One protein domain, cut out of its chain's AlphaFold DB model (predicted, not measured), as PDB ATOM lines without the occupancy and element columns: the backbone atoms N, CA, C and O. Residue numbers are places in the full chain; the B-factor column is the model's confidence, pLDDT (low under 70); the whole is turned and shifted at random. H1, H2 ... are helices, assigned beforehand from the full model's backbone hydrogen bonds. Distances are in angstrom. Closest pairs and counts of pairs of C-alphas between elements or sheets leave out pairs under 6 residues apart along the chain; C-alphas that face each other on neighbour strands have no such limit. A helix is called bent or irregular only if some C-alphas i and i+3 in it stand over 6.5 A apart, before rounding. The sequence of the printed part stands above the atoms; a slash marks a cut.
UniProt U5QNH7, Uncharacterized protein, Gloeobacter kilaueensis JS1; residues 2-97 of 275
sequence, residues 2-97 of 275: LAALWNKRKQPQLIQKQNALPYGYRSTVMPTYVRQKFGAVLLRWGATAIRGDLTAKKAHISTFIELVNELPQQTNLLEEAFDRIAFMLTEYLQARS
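What this domain is: This is residues 2 to 97 of the 275 residues of an uncharacterized protein of Gloeobacter kilaueensis JS1 (UniProt U5QNH7). The long helix H4 and helix H3 make an open V, and short H1 packs on both arms over the gap; H2 crosses H4. Two long links wind through the remainder. The printed part has 96 residues, with four named helices, H1 to H4, and no named strand: all helix, compact, radius of gyration of the C-alphas 13.3 A, spans 33 by 29 by 21 A.

Where its parts are: H4, residues 75 to 96, runs 31.2 A from C-alpha 75 at (292.569, 420.487, 242.032). H1 holds residues 2 to 8, 9.9 A, from C-alpha 2 at (306.158, 418.383, 247.734). H2 is residues 29 to 38, 13.9 A. H3, residues 56 to 70, 21.7 A, is irregular: C-alphas 57 and 60 are 8.0 A apart.

How they stand to each other: With residues 78 to 86 alone, H4 touches H1, opposite ways at a shallow tilt of 14 degrees; the closest C-alphas, Leu 5 and Phe 82, are 6.0 A apart. With residues 86 to 90 alone, H4 touches H2, only just about perpendicular at 72 degrees; closest C-alphas Phe 38 and Phe 87, 6.5 A. With residues 65 to 69 alone, H3 touches H1 at a steep tilt of 42 degrees; closest C-alphas Ala 4 and Ile 65, 6.2 A. H3 and H4 are apart. Every O i to N i+4 pair is within hydrogen-bond range in H1, H2 and H4, and 8 of 11 in H3.

The domain as a whole: The C-alphas farthest apart, of Asn 19 and Ala 95, are 36.6 A apart. The printed part has no cut. Links H1 to H2 and H2 to H3 are long, H3 to H4 tight. Mean pLDDT of the printed part is 77.8; residues 45 to 57 are among those under 70.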
ATOM      1  N   LEU A   2     306.522 417.696 248.997       84.19
ATOM      2  CA  LEU A   2     306.158 418.383 247.734       84.19
ATOM      3  C   LEU A   2     306.033 417.436 246.532       84.19
ATOM      4  O   LEU A   2     305.143 417.580 245.706       84.19
ATOM      5  N   ALA A   3     306.882 416.410 246.503       82.06
ATOM      6  CA  ALA A   3     306.848 415.316 245.543       82.06
ATOM      7  C   ALA A   3     305.531 414.597 245.394       82.06
ATOM      8  O   ALA A   3     305.045 414.389 244.285       82.06
ATOM      9  N   ALA A   4     304.991 414.188 246.532       83.31
ATOM     10  CA  ALA A   4     303.779 413.412 246.581       83.31
ATOM     11  C   ALA A   4     302.625 414.288 246.094       83.31
ATOM     12  O   ALA A   4     301.920 413.899 245.172       83.31
ATOM     13  N   LEU A   5     302.523 415.521 246.601       86.81
ATOM     14  CA  LEU A   5     301.496 416.475 246.181       86.81
ATOM     15  C   LEU A   5     301.583 416.809 244.684       86.81
ATOM     16  O   LEU A   5     300.577 416.752 243.986       86.81
ATOM     17  N   TRP A   6     302.785 417.078 244.162       86.69
ATOM     18  CA  TRP A   6     302.998 417.339 242.735       86.69
ATOM     19  C   TRP A   6     302.570 416.160 241.859       86.69
ATOM     20  O   TRP A   6     301.892 416.332 240.847       86.69
ATOM     21  N   ASN A   7     302.953 414.945 242.250       84.25
ATOM     22  CA  ASN A   7     302.630 413.745 241.490       84.25
ATOM     23  C   ASN A   7     301.149 413.367 241.597       84.25
ATOM     24  O   ASN A   7     300.589 412.900 240.608       84.25
ATOM     25  N   LYS A   8     300.494 413.636 242.736       86.12
ATOM     26  CA  LYS A   8     299.058 413.396 242.957       86.12
ATOM     27  C   LYS A   8     298.185 414.166 241.958       86.12
ATOM     28  O   LYS A   8     297.121 413.690 241.578       86.12
ATOM     29  N   ARG A   9     298.677 415.297 241.431       82.31
ATOM     30  CA  ARG A   9     298.012 416.061 240.352       82.31
ATOM     31  C   ARG A   9     297.861 415.251 239.065       82.31
ATOM     32  O   ARG A   9     296.918 415.450 238.312       82.31
ATOM     33  N   LYS A  10     298.819 414.359 238.797       80.50
ATOM     34  CA  LYS A  10     298.877 413.529 237.582       80.50
ATOM     35  C   LYS A  10     298.465 412.082 237.832       80.50
ATOM     36  O   LYS A  10     298.113 411.383 236.890       80.50
ATOM     37  N   GLN A  11     298.545 411.625 239.079       82.94
ATOM     38  CA  GLN A  11     298.268 410.254 239.487       82.94
ATOM     39  C   GLN A  11     297.247 410.260 240.632       82.94
ATOM     40  O   GLN A  11     297.602 410.667 241.736       82.94
ATOM     41  N   PRO A  12     296.006 409.776 240.415       82.62
ATOM     42  CA  PRO A  12     294.970 409.732 241.452       82.62
ATOM     43  C   PRO A  12     295.399 408.976 242.710       82.62
ATOM     44  O   PRO A  12     294.921 409.267 243.801       82.62
ATOM     45  N   GLN A  13     296.293 408.001 242.556       83.25
ATOM     46  CA  GLN A  13     296.865 407.211 243.635       83.25
ATOM     47  C   GLN A  13     298.374 407.109 243.440       83.25
ATOM     48  O   GLN A  13     298.859 406.703 242.381       83.25
ATOM     49  N   LEU A  14     299.118 407.479 244.475       82.31
ATOM     50  CA  LEU A  14     300.562 407.344 244.532       82.31
ATOM     51  C   LEU A  14     300.894 405.939 245.012       82.31
ATOM     52  O   LEU A  14     300.633 405.585 246.160       82.31
ATOM     53  N   ILE A  15     301.484 405.140 244.128       76.50
ATOM     54  CA  ILE A  15     301.853 403.762 244.448       76.50
ATOM     55  C   ILE A  15     303.310 403.726 244.894       76.50
ATOM     56  O   ILE A  15     304.217 404.099 244.146       76.50
ATOM     57  N   GLN A  16     303.542 403.205 246.093       72.50
ATOM     58  CA  GLN A  16     304.877 402.923 246.594       72.50
ATOM     59  C   GLN A  16     305.258 401.474 246.263       72.50
ATOM     60  O   GLN A  16     304.622 400.536 246.732       72.50
ATOM     61  N   LYS A  17     306.301 401.272 245.448       69.94
ATOM     62  CA  LYS A  17     306.863 399.937 245.178       69.94
ATOM     63  C   LYS A  17     308.351 399.920 245.503       69.94
ATOM     64  O   LYS A  17     309.079 400.833 245.124       69.94
ATOM     65  N   GLN A  18     308.808 398.847 246.143       65.62
ATOM     66  CA  GLN A  18     310.190 398.687 246.609       65.62
ATOM     67  C   GLN A  18     311.227 398.789 245.471       65.62
ATOM     68  O   GLN A  18     312.264 399.442 245.613       65.62
ATOM     69  N   ASN A  19     310.902 398.231 244.300       69.00
ATOM     70  CA  ASN A  19     311.812 398.131 243.153       69.00
ATOM     71  C   ASN A  19     311.464 399.078 241.993       69.00
ATOM     72  O   ASN A  19     312.025 398.940 240.909       69.00
ATOM     73  N   ALA A  20     310.548 400.032 242.193       70.31
ATOM     74  CA  ALA A  20     310.192 400.998 241.157       70.31
ATOM     75  C   ALA A  20     310.635 402.406 241.550       70.31
ATOM     76  O   ALA A  20     310.465 402.841 242.691       70.31
ATOM     77  N   LEU A  21     311.183 403.134 240.578       69.94
ATOM     78  CA  LEU A  21     311.413 404.559 240.741       69.94
ATOM     79  C   LEU A  21     310.063 405.283 240.720       69.94
ATOM     80  O   LEU A  21     309.215 404.976 239.878       69.94
ATOM     81  N   PRO A  22     309.851 406.241 241.629       69.50
ATOM     82  CA  PRO A  22     308.610 406.984 241.656       69.50
ATOM     83  C   PRO A  22     308.510 407.895 240.430       69.50
ATOM     84  O   PRO A  22     309.516 408.350 239.874       69.50
ATOM     85  N   TYR A  23     307.278 408.185 240.019       73.44
ATOM     86  CA  TYR A  23     307.019 409.090 238.905       73.44
ATOM     87  C   TYR A  23     307.690 410.456 239.141       73.44
ATOM     88  O   TYR A  23     307.695 410.982 240.253       73.44
ATOM     89  N   GLY A  24     308.316 411.020 238.106       71.94
ATOM     90  CA  GLY A  24     309.040 412.290 238.225       71.94
ATOM     91  C   GLY A  24     310.369 412.212 238.991       71.94
ATOM     92  O   GLY A  24     310.940 413.254 239.315       71.94
ATOM     93  N   TYR A  25     310.908 411.021 239.278       74.88
ATOM     94  CA  TYR A  25     312.243 410.878 239.866       74.88
ATOM     95  C   TYR A  25     313.303 411.673 239.080       74.88
ATOM     96  O   TYR A  25     313.376 411.595 237.856       74.88
ATOM     97  N   ARG A  26     314.099 412.484 239.796       72.06
ATOM     98  CA  ARG A  26     315.069 413.466 239.257       72.06
ATOM     99  C   ARG A  26     314.516 414.489 238.253       72.06
ATOM    100  O   ARG A  26     315.304 415.235 237.674       72.06
ATOM    101  N   SER A  27     313.199 414.569 238.071       81.06
ATOM    102  CA  SER A  27     312.574 415.589 237.235       81.06
ATOM    103  C   SER A  27     312.891 416.985 237.763       81.06
ATOM    104  O   SER A  27     312.850 417.239 238.968       81.06
ATOM    105  N   THR A  28     313.185 417.899 236.846       84.69
ATOM    106  CA  THR A  28     313.397 419.319 237.145       84.69
ATOM    107  C   THR A  28     312.103 420.120 237.113       84.69
ATOM    108  O   THR A  28     312.110 421.265 237.534       84.69
ATOM    109  N   VAL A  29     310.982 419.537 236.678       87.38
ATOM    110  CA  VAL A  29     309.739 420.285 236.439       87.38
ATOM    111  C   VAL A  29     309.202 420.922 237.723       87.38
ATOM    112  O   VAL A  29     308.960 422.124 237.746       87.38
ATOM    113  N   MET A  30     309.063 420.148 238.806       88.25
ATOM    114  CA  MET A  30     308.605 420.688 240.092       88.25
ATOM    115  C   MET A  30     309.619 421.681 240.695       88.25
ATOM    116  O   MET A  30     309.192 422.773 241.064       88.25
ATOM    117  N   PRO A  31     310.939 421.387 240.767       85.56
ATOM    118  CA  PRO A  31     311.928 422.383 241.190       85.56
ATOM    119  C   PRO A  31     311.870 423.692 240.392       85.56
ATOM    120  O   PRO A  31     311.926 424.765 240.983       85.56
ATOM    121  N   THR A  32     311.711 423.620 239.066       86.88
ATOM    122  CA  THR A  32     311.582 424.803 238.204       86.88
ATOM    123  C   THR A  32     310.303 425.576 238.507       86.88
ATOM    124  O   THR A  32     310.370 426.793 238.646       86.88
ATOM    125  N   TYR A  33     309.166 424.894 238.674       89.44
ATOM    126  CA  TYR A  33     307.902 425.534 239.046       89.44
ATOM    127  C   TYR A  33     308.010 426.257 240.394       89.44
ATOM    128  O   TYR A  33     307.643 427.425 240.501       89.44
ATOM    129  N   VAL A  34     308.568 425.591 241.412       88.12
ATOM    130  CA  VAL A  34     308.740 426.191 242.742       88.12
ATOM    131  C   VAL A  34     309.684 427.389 242.680       88.12
ATOM    132  O   VAL A  34     309.388 428.428 243.263       88.12
ATOM    133  N   ARG A  35     310.776 427.292 241.916       85.94
ATOM    134  CA  ARG A  35     311.692 428.415 241.706       85.94
ATOM    135  C   ARG A  35     311.006 429.598 241.027       85.94
ATOM    136  O   ARG A  35     311.205 430.725 241.455       85.94
ATOM    137  N   GLN A  36     310.219 429.356 239.982       87.56
ATOM    138  CA  GLN A  36     309.532 430.417 239.240       87.56
ATOM    139  C   GLN A  36     308.446 431.101 240.073       87.56
ATOM    140  O   GLN A  36     308.307 432.316 239.997       87.56
ATOM    141  N   LYS A  37     307.687 430.332 240.862       91.31
ATOM    142  CA  LYS A  37     306.542 430.849 241.621       91.31
ATOM    143  C   LYS A  37     306.915 431.398 243.000       91.31
ATOM    144  O   LYS A  37     306.326 432.379 243.430       91.31
ATOM    145  N   PHE A  38     307.877 430.778 243.683       87.38
ATOM    146  CA  PHE A  38     308.233 431.101 245.073       87.38
ATOM    147  C   PHE A  38     309.686 431.568 245.243       87.38
ATOM    148  O   PHE A  38     310.051 432.050 246.304       87.38
ATOM    149  N   GLY A  39     310.547 431.430 244.230       79.44
ATOM    150  CA  GLY A  39     311.949 431.853 244.314       79.44
ATOM    151  C   GLY A  39     312.893 430.862 245.010       79.44
ATOM    152  O   GLY A  39     314.097 431.103 245.034       79.44
ATOM    153  N   ALA A  40     312.408 429.731 245.535       80.88
ATOM    154  CA  ALA A  40     313.271 428.733 246.173       80.88
ATOM    155  C   ALA A  40     314.047 427.866 245.171       80.88
ATOM    156  O   ALA A  40     313.492 427.314 244.217       80.88
ATOM    157  N   VAL A  41     315.340 427.665 245.445       80.00
ATOM    158  CA  VAL A  41     316.194 426.725 244.709       80.00
ATOM    159  C   VAL A  41     316.155 425.368 245.403       80.00
ATOM    160  O   VAL A  41     316.830 425.134 246.403       80.00
ATOM    161  N   LEU A  42     315.349 424.454 244.866       76.81
ATOM    162  CA  LEU A  42     315.266 423.086 245.368       76.81
ATOM    163  C   LEU A  42     316.298 422.185 244.685       76.81
ATOM    164  O   LEU A  42     316.431 422.184 243.458       76.81
ATOM    165  N   LEU A  43     316.982 421.353 245.473       69.44
ATOM    166  CA  LEU A  43     317.798 420.268 244.936       69.44
ATOM    167  C   LEU A  43     316.916 419.231 244.232       69.44
ATOM    168  O   LEU A  43     315.752 419.014 244.588       69.44
ATOM    169  N   ARG A  44     317.495 418.531 243.251       70.88
ATOM    170  CA  ARG A  44     316.859 417.333 242.691       70.88
ATOM    171  C   ARG A  44     316.657 416.333 243.820       70.88
ATOM    172  O   ARG A  44     317.585 416.045 244.572       70.88
ATOM    173  N   TRP A  45     315.464 415.768 243.914       67.94
ATOM    174  CA  TRP A  45     315.216 414.776 244.942       67.94
ATOM    175  C   TRP A  45     315.964 413.463 244.684       67.94
ATOM    176  O   TRP A  45     316.069 412.971 243.556       67.94
ATOM    177  N   GLY A  46     316.485 412.881 245.762       57.06
ATOM    178  CA  GLY A  46     316.999 411.517 245.759       57.06
ATOM    179  C   GLY A  46     315.868 410.495 245.640       57.06
ATOM    180  O   GLY A  46     314.692 410.810 245.825       57.06
ATOM    181  N   ALA A  47     316.224 409.242 245.345       55.12
ATOM    182  CA  ALA A  47     315.243 408.174 245.138       55.12
ATOM    183  C   ALA A  47     314.399 407.940 246.407       55.12
ATOM    184  O   ALA A  47     313.230 407.583 246.341       55.12
ATOM    185  N   THR A  48     314.971 408.257 247.564       58.22
ATOM    186  CA  THR A  48     314.386 408.151 248.903       58.22
ATOM    187  C   THR A  48     313.262 409.145 249.207       58.22
ATOM    188  O   THR A  48     312.602 408.990 250.227       58.22
ATOM    189  N   ALA A  49     313.027 410.166 248.374       59.12
ATOM    190  CA  ALA A  49     312.008 411.186 248.656       59.12
ATOM    191  C   ALA A  49     310.562 410.692 248.459       59.12
ATOM    192  O   ALA A  49     309.622 411.358 248.899       59.12
ATOM    193  N   ILE A  50     310.393 409.569 247.747       57.88
ATOM    194  CA  ILE A  50     309.085 409.014 247.357       57.88
ATOM    195  C   ILE A  50     309.086 407.481 247.222       57.88
ATOM    196  O   ILE A  50     308.036 406.897 246.959       57.88
ATOM    197  N   ARG A  51     310.230 406.803 247.387       59.12
ATOM    198  CA  ARG A  51     310.247 405.337 247.492       59.12
ATOM    199  C   ARG A  51     309.668 404.930 248.842       59.12
ATOM    200  O   ARG A  51     309.984 405.550 249.847       59.12
ATOM    201  N   GLY A  52     308.822 403.905 248.844       51.53
ATOM    202  CA  GLY A  52     308.309 403.269 250.063       51.53
ATOM    203  C   GLY A  52     309.208 402.144 250.575       51.53
ATOM    204  O   GLY A  52     308.740 401.276 251.295       51.53
ATOM    205  N   ASP A  53     310.492 402.129 250.203       58.25
ATOM    206  CA  ASP A  53     311.506 401.180 250.695       58.25
ATOM    207  C   ASP A  53     312.007 401.544 252.106       58.25
ATOM    208  O   ASP A  53     313.167 401.354 252.475       58.25
ATOM    209  N   LEU A  54     311.129 402.125 252.911       58.22
ATOM    210  CA  LEU A  54     311.524 402.893 254.066       58.22
ATOM    211  C   LEU A  54     311.425 402.016 255.303       58.22
ATOM    212  O   LEU A  54     310.356 401.788 255.855       58.22
ATOM    213  N   THR A  55     312.595 401.549 255.744       63.50
ATOM    214  CA  THR A  55     312.853 401.050 257.105       63.50
ATOM    215  C   THR A  55     312.069 401.859 258.148       63.50
ATOM    216  O   THR A  55     311.870 403.053 257.928       63.50
ATOM    217  N   ALA A  56     311.757 401.296 259.320       67.56
ATOM    218  CA  ALA A  56     311.030 401.988 260.401       67.56
ATOM    219  C   ALA A  56     311.486 403.447 260.662       67.56
ATOM    220  O   ALA A  56     310.666 404.328 260.903       67.56
ATOM    221  N   LYS A  57     312.785 403.746 260.495       67.50
ATOM    222  CA  LYS A  57     313.382 405.095 260.601       67.50
ATOM    223  C   LYS A  57     312.814 406.154 259.639       67.50
ATOM    224  O   LYS A  57     313.046 407.344 259.832       67.50
ATOM    225  N   LYS A  58     312.111 405.751 258.582       71.00
ATOM    226  CA  LYS A  58     311.575 406.630 257.533       71.00
ATOM    227  C   LYS A  58     310.069 406.424 257.293       71.00
ATOM    228  O   LYS A  58     309.543 406.912 256.298       71.00
ATOM    229  N   ALA A  59     309.374 405.772 258.232       74.81
ATOM    230  CA  ALA A  59     307.926 405.534 258.185       74.81
ATOM    231  C   ALA A  59     307.103 406.819 257.968       74.81
ATOM    232  O   ALA A  59     306.111 406.798 257.248       74.81
ATOM    233  N   HIS A  60     307.581 407.959 258.482       76.00
ATOM    234  CA  HIS A  60     306.956 409.275 258.304       76.00
ATOM    235  C   HIS A  60     306.720 409.669 256.832       76.00
ATOM    236  O   HIS A  60     305.788 410.412 256.542       76.00
ATOM    237  N   ILE A  61     307.536 409.185 255.888       77.00
ATOM    238  CA  ILE A  61     307.350 409.458 254.453       77.00
ATOM    239  C   ILE A  61     306.209 408.607 253.880       77.00
ATOM    240  O   ILE A  61     305.436 409.118 253.072       77.00
ATOM    241  N   SER A  62     306.088 407.339 254.288       76.56
ATOM    242  CA  SER A  62     304.988 406.464 253.861       76.56
ATOM    243  C   SER A  62     303.656 406.933 254.431       76.56
ATOM    244  O   SER A  62     302.733 407.156 253.656       76.56
ATOM    245  N   THR A  63     303.605 407.248 255.729       82.56
ATOM    246  CA  THR A  63     302.425 407.858 256.365       82.56
ATOM    247  C   THR A  63     302.015 409.153 255.665       82.56
ATOM    248  O   THR A  63     300.842 409.380 255.397       82.56
ATOM    249  N   PHE A  64     302.977 410.003 255.290       84.50
ATOM    250  CA  PHE A  64     302.662 411.216 254.537       84.50
ATOM    251  C   PHE A  64     302.062 410.916 253.155       84.50
ATOM    252  O   PHE A  64     301.158 411.617 252.714       84.50
ATOM    253  N   ILE A  65     302.561 409.901 252.445       83.81
ATOM    254  CA  ILE A  65     302.037 409.525 251.125       83.81
ATOM    255  C   ILE A  65     300.633 408.919 251.234       83.81
ATOM    256  O   ILE A  65     299.797 409.221 250.385       83.81
ATOM    257  N   GLU A  66     300.353 408.141 252.281       85.00
ATOM    258  CA  GLU A  66     299.007 407.645 252.600       85.00
ATOM    259  C   GLU A  66     298.029 408.807 252.816       85.00
ATOM    260  O   GLU A  66     297.013 408.881 252.127       85.00
ATOM    261  N   LEU A  67     298.401 409.797 253.634       86.88
ATOM    262  CA  LEU A  67     297.594 411.008 253.842       86.88
ATOM    263  C   LEU A  67     297.374 411.799 252.541       86.88
ATOM    264  O   LEU A  67     296.283 412.295 252.280       86.88
ATOM    265  N   VAL A  68     298.390 411.905 251.676       86.44
ATOM    266  CA  VAL A  68     298.230 412.533 250.350       86.44
ATOM    267  C   VAL A  68     297.285 411.724 249.456       86.44
ATOM    268  O   VAL A  68     296.574 412.296 248.629       86.44
ATOM    269  N   ASN A  69     297.262 410.400 249.597       87.19
ATOM    270  CA  ASN A  69     296.356 409.542 248.848       87.19
ATOM    271  C   ASN A  69     294.895 409.693 249.288       87.19
ATOM    272  O   ASN A  69     294.020 409.579 248.428       87.19
ATOM    273  N   GLU A  70     294.647 410.022 250.556       87.06
ATOM    274  CA  GLU A  70     293.317 410.347 251.094       87.06
ATOM    275  C   GLU A  70     292.764 411.681 250.575       87.06
ATOM    276  O   GLU A  70     291.549 411.884 250.568       87.06
ATOM    277  N   LEU A  71     293.624 412.586 250.089       82.38
ATOM    278  CA  LEU A  71     293.165 413.855 249.532       82.38
ATOM    279  C   LEU A  71     292.290 413.626 248.283       82.38
ATOM    280  O   LEU A  71     292.700 412.889 247.368       82.38
ATOM    281  N   PRO A  72     291.125 414.302 248.192       81.00
ATOM    282  CA  PRO A  72     290.312 414.308 246.987       81.00
ATOM    283  C   PRO A  72     291.134 414.789 245.793       81.00
ATOM    284  O   PRO A  72     291.945 415.705 245.909       81.00
ATOM    285  N   GLN A  73     290.877 414.235 244.608       72.81
ATOM    286  CA  GLN A  73     291.564 414.663 243.382       72.81
ATOM    287  C   GLN A  73     291.148 416.077 242.913       72.81
ATOM    288  O   GLN A  73     291.625 416.559 241.887       72.81
ATOM    289  N   GLN A  74     290.262 416.753 243.652       69.00
ATOM    290  CA  GLN A  74     289.872 418.136 243.402       69.00
ATOM    291  C   GLN A  74     291.113 419.036 243.412       69.00
ATOM    292  O   GLN A  74     291.840 419.118 244.404       69.00
ATOM    293  N   THR A  75     291.344 419.721 242.293       70.19
ATOM    294  CA  THR A  75     292.569 420.487 242.032       70.19
ATOM    295  C   THR A  75     292.835 421.543 243.095       70.19
ATOM    296  O   THR A  75     293.971 421.702 243.514       70.19
ATOM    297  N   ASN A  76     291.805 422.223 243.597       82.62
ATOM    298  CA  ASN A  76     292.006 423.426 244.407       82.62
ATOM    299  C   ASN A  76     292.641 423.138 245.776       82.62
ATOM    300  O   ASN A  76     293.590 423.819 246.148       82.62
ATOM    301  N   LEU A  77     292.186 422.104 246.495       82.25
ATOM    302  CA  LEU A  77     292.752 421.740 247.804       82.25
ATOM    303  C   LEU A  77     294.172 421.178 247.676       82.25
ATOM    304  O   LEU A  77     295.037 421.453 248.505       82.25
ATOM    305  N   LEU A  78     294.423 420.403 246.618       84.62
ATOM    306  CA  LEU A  78     295.746 419.855 246.338       84.62
ATOM    307  C   LEU A  78     296.747 420.956 245.955       84.62
ATOM    308  O   LEU A  78     297.897 420.925 246.398       84.62
ATOM    309  N   GLU A  79     296.313 421.926 245.146       86.25
ATOM    310  CA  GLU A  79     297.103 423.106 244.790       86.25
ATOM    311  C   GLU A  79     297.362 423.991 246.014       86.25
ATOM    312  O   GLU A  79     298.508 424.376 246.236       86.25
ATOM    313  N   GLU A  80     296.356 424.237 246.861       87.62
ATOM    314  CA  GLU A  80     296.524 425.016 248.093       87.62
ATOM    315  C   GLU A  80     297.521 424.350 249.054       87.62
ATOM    316  O   GLU A  80     298.433 425.004 249.565       87.62
ATOM    317  N   ALA A  81     297.396 423.037 249.272       87.00
ATOM    318  CA  ALA A  81     298.320 422.287 250.116       87.00
ATOM    319  C   ALA A  81     299.752 422.317 249.559       87.00
ATOM    320  O   ALA A  81     300.713 422.481 250.313       87.00
ATOM    321  N   PHE A  82     299.910 422.181 248.238       89.69
ATOM    322  CA  PHE A  82     301.219 422.297 247.603       89.69
ATOM    323  C   PHE A  82     301.812 423.693 247.784       89.69
ATOM    324  O   PHE A  82     302.970 423.802 248.181       89.69
ATOM    325  N   ASP A  83     301.030 424.739 247.520       91.69
ATOM    326  CA  ASP A  83     301.481 426.126 247.600       91.69
ATOM    327  C   ASP A  83     301.891 426.498 249.026       91.69
ATOM    328  O   ASP A  83     302.973 427.050 249.218       91.69
ATOM    329  N   ARG A  84     301.096 426.116 250.036       90.25
ATOM    330  CA  ARG A  84     301.437 426.337 251.451       90.25
ATOM    331  C   ARG A  84     302.748 425.654 251.833       90.25
ATOM    332  O   ARG A  84     303.609 426.285 252.440       90.25
ATOM    333  N   ILE A  85     302.940 424.388 251.454       88.25
ATOM    334  CA  ILE A  85     304.186 423.668 251.766       88.25
ATOM    335  C   ILE A  85     305.373 424.254 250.994       88.25
ATOM    336  O   ILE A  85     306.473 424.340 251.540       88.25
ATOM    337  N   ALA A  86     305.180 424.655 249.735       89.38
ATOM    338  CA  ALA A  86     306.235 425.260 248.926       89.38
ATOM    339  C   ALA A  86     306.661 426.613 249.507       89.38
ATOM    340  O   ALA A  86     307.859 426.885 249.586       89.38
ATOM    341  N   PHE A  87     305.699 427.412 249.972       89.38
ATOM    342  CA  PHE A  87     305.941 428.676 250.655       89.38
ATOM    343  C   PHE A  87     306.694 428.471 251.975       89.38
ATOM    344  O   PHE A  87     307.786 429.008 252.127       89.38
ATOM    345  N   MET A  88     306.209 427.596 252.865       86.69
ATOM    346  CA  MET A  88     306.892 427.295 254.135       86.69
ATOM    347  C   MET A  88     308.324 426.785 253.925       86.69
ATOM    348  O   MET A  88     309.245 427.161 254.649       86.69
ATOM    349  N   LEU A  89     308.534 425.920 252.927       83.88
ATOM    350  CA  LEU A  89     309.871 425.437 252.589       83.88
ATOM    351  C   LEU A  89     310.754 426.567 252.053       83.88
ATOM    352  O   LEU A  89     311.940 426.602 252.362       83.88
ATOM    353  N   THR A  90     310.190 427.471 251.256       83.06
ATOM    354  CA  THR A  90     310.899 428.645 250.741       83.06
ATOM    355  C   THR A  90     311.338 429.551 251.879       83.06
ATOM    356  O   THR A  90     312.521 429.862 251.947       83.06
ATOM    357  N   GLU A  91     310.439 429.904 252.799       82.44
ATOM    358  CA  GLU A  91     310.772 430.717 253.973       82.44
ATOM    359  C   GLU A  91     311.863 430.053 254.815       82.44
ATOM    360  O   GLU A  91     312.848 430.688 255.181       82.44
ATOM    361  N   TYR A  92     311.742 428.745 255.056       82.38
ATOM    362  CA  TYR A  92     312.752 427.985 255.784       82.38
ATOM    363  C   TYR A  92     314.119 427.991 255.082       82.38
ATOM    364  O   TYR A  92     315.152 428.172 255.730       82.38
ATOM    365  N   LEU A  93     314.142 427.789 253.761       74.56
ATOM    366  CA  LEU A  93     315.375 427.807 252.974       74.56
ATOM    367  C   LEU A  93     315.978 429.210 252.909       74.56
ATOM    368  O   LEU A  93     317.181 429.337 253.078       74.56
ATOM    369  N   GLN A  94     315.171 430.254 252.728       69.06
ATOM    370  CA  GLN A  94     315.631 431.643 252.723       69.06
ATOM    371  C   GLN A  94     316.141 432.082 254.099       69.06
ATOM    372  O   GLN A  94     317.129 432.801 254.177       69.06
ATOM    373  N   ALA A  95     315.533 431.609 255.188       71.44
ATOM    374  CA  ALA A  95     316.013 431.881 256.540       71.44
ATOM    375  C   ALA A  95     317.355 431.190 256.840       71.44
ATOM    376  O   ALA A  95     318.164 431.720 257.598       71.44
ATOM    377  N   ARG A  96     317.602 430.001 256.270       65.75
ATOM    378  CA  ARG A  96     318.846 429.235 256.484       65.75
ATOM    379  C   ARG A  96     319.954 429.526 255.480       65.75
ATOM    380  O   ARG A  96     321.126 429.332 255.788       65.75
ATOM    381  N   SER A  97     319.587 429.906 254.270       58.47
ATOM    382  CA  SER A  97     320.476 430.129 253.135       58.47
ATOM    383  C   SER A  97     319.852 431.229 252.275       58.47
ATOM    384  O   SER A  97     319.295 430.937 251.210       58.47
TER     385      SER A  97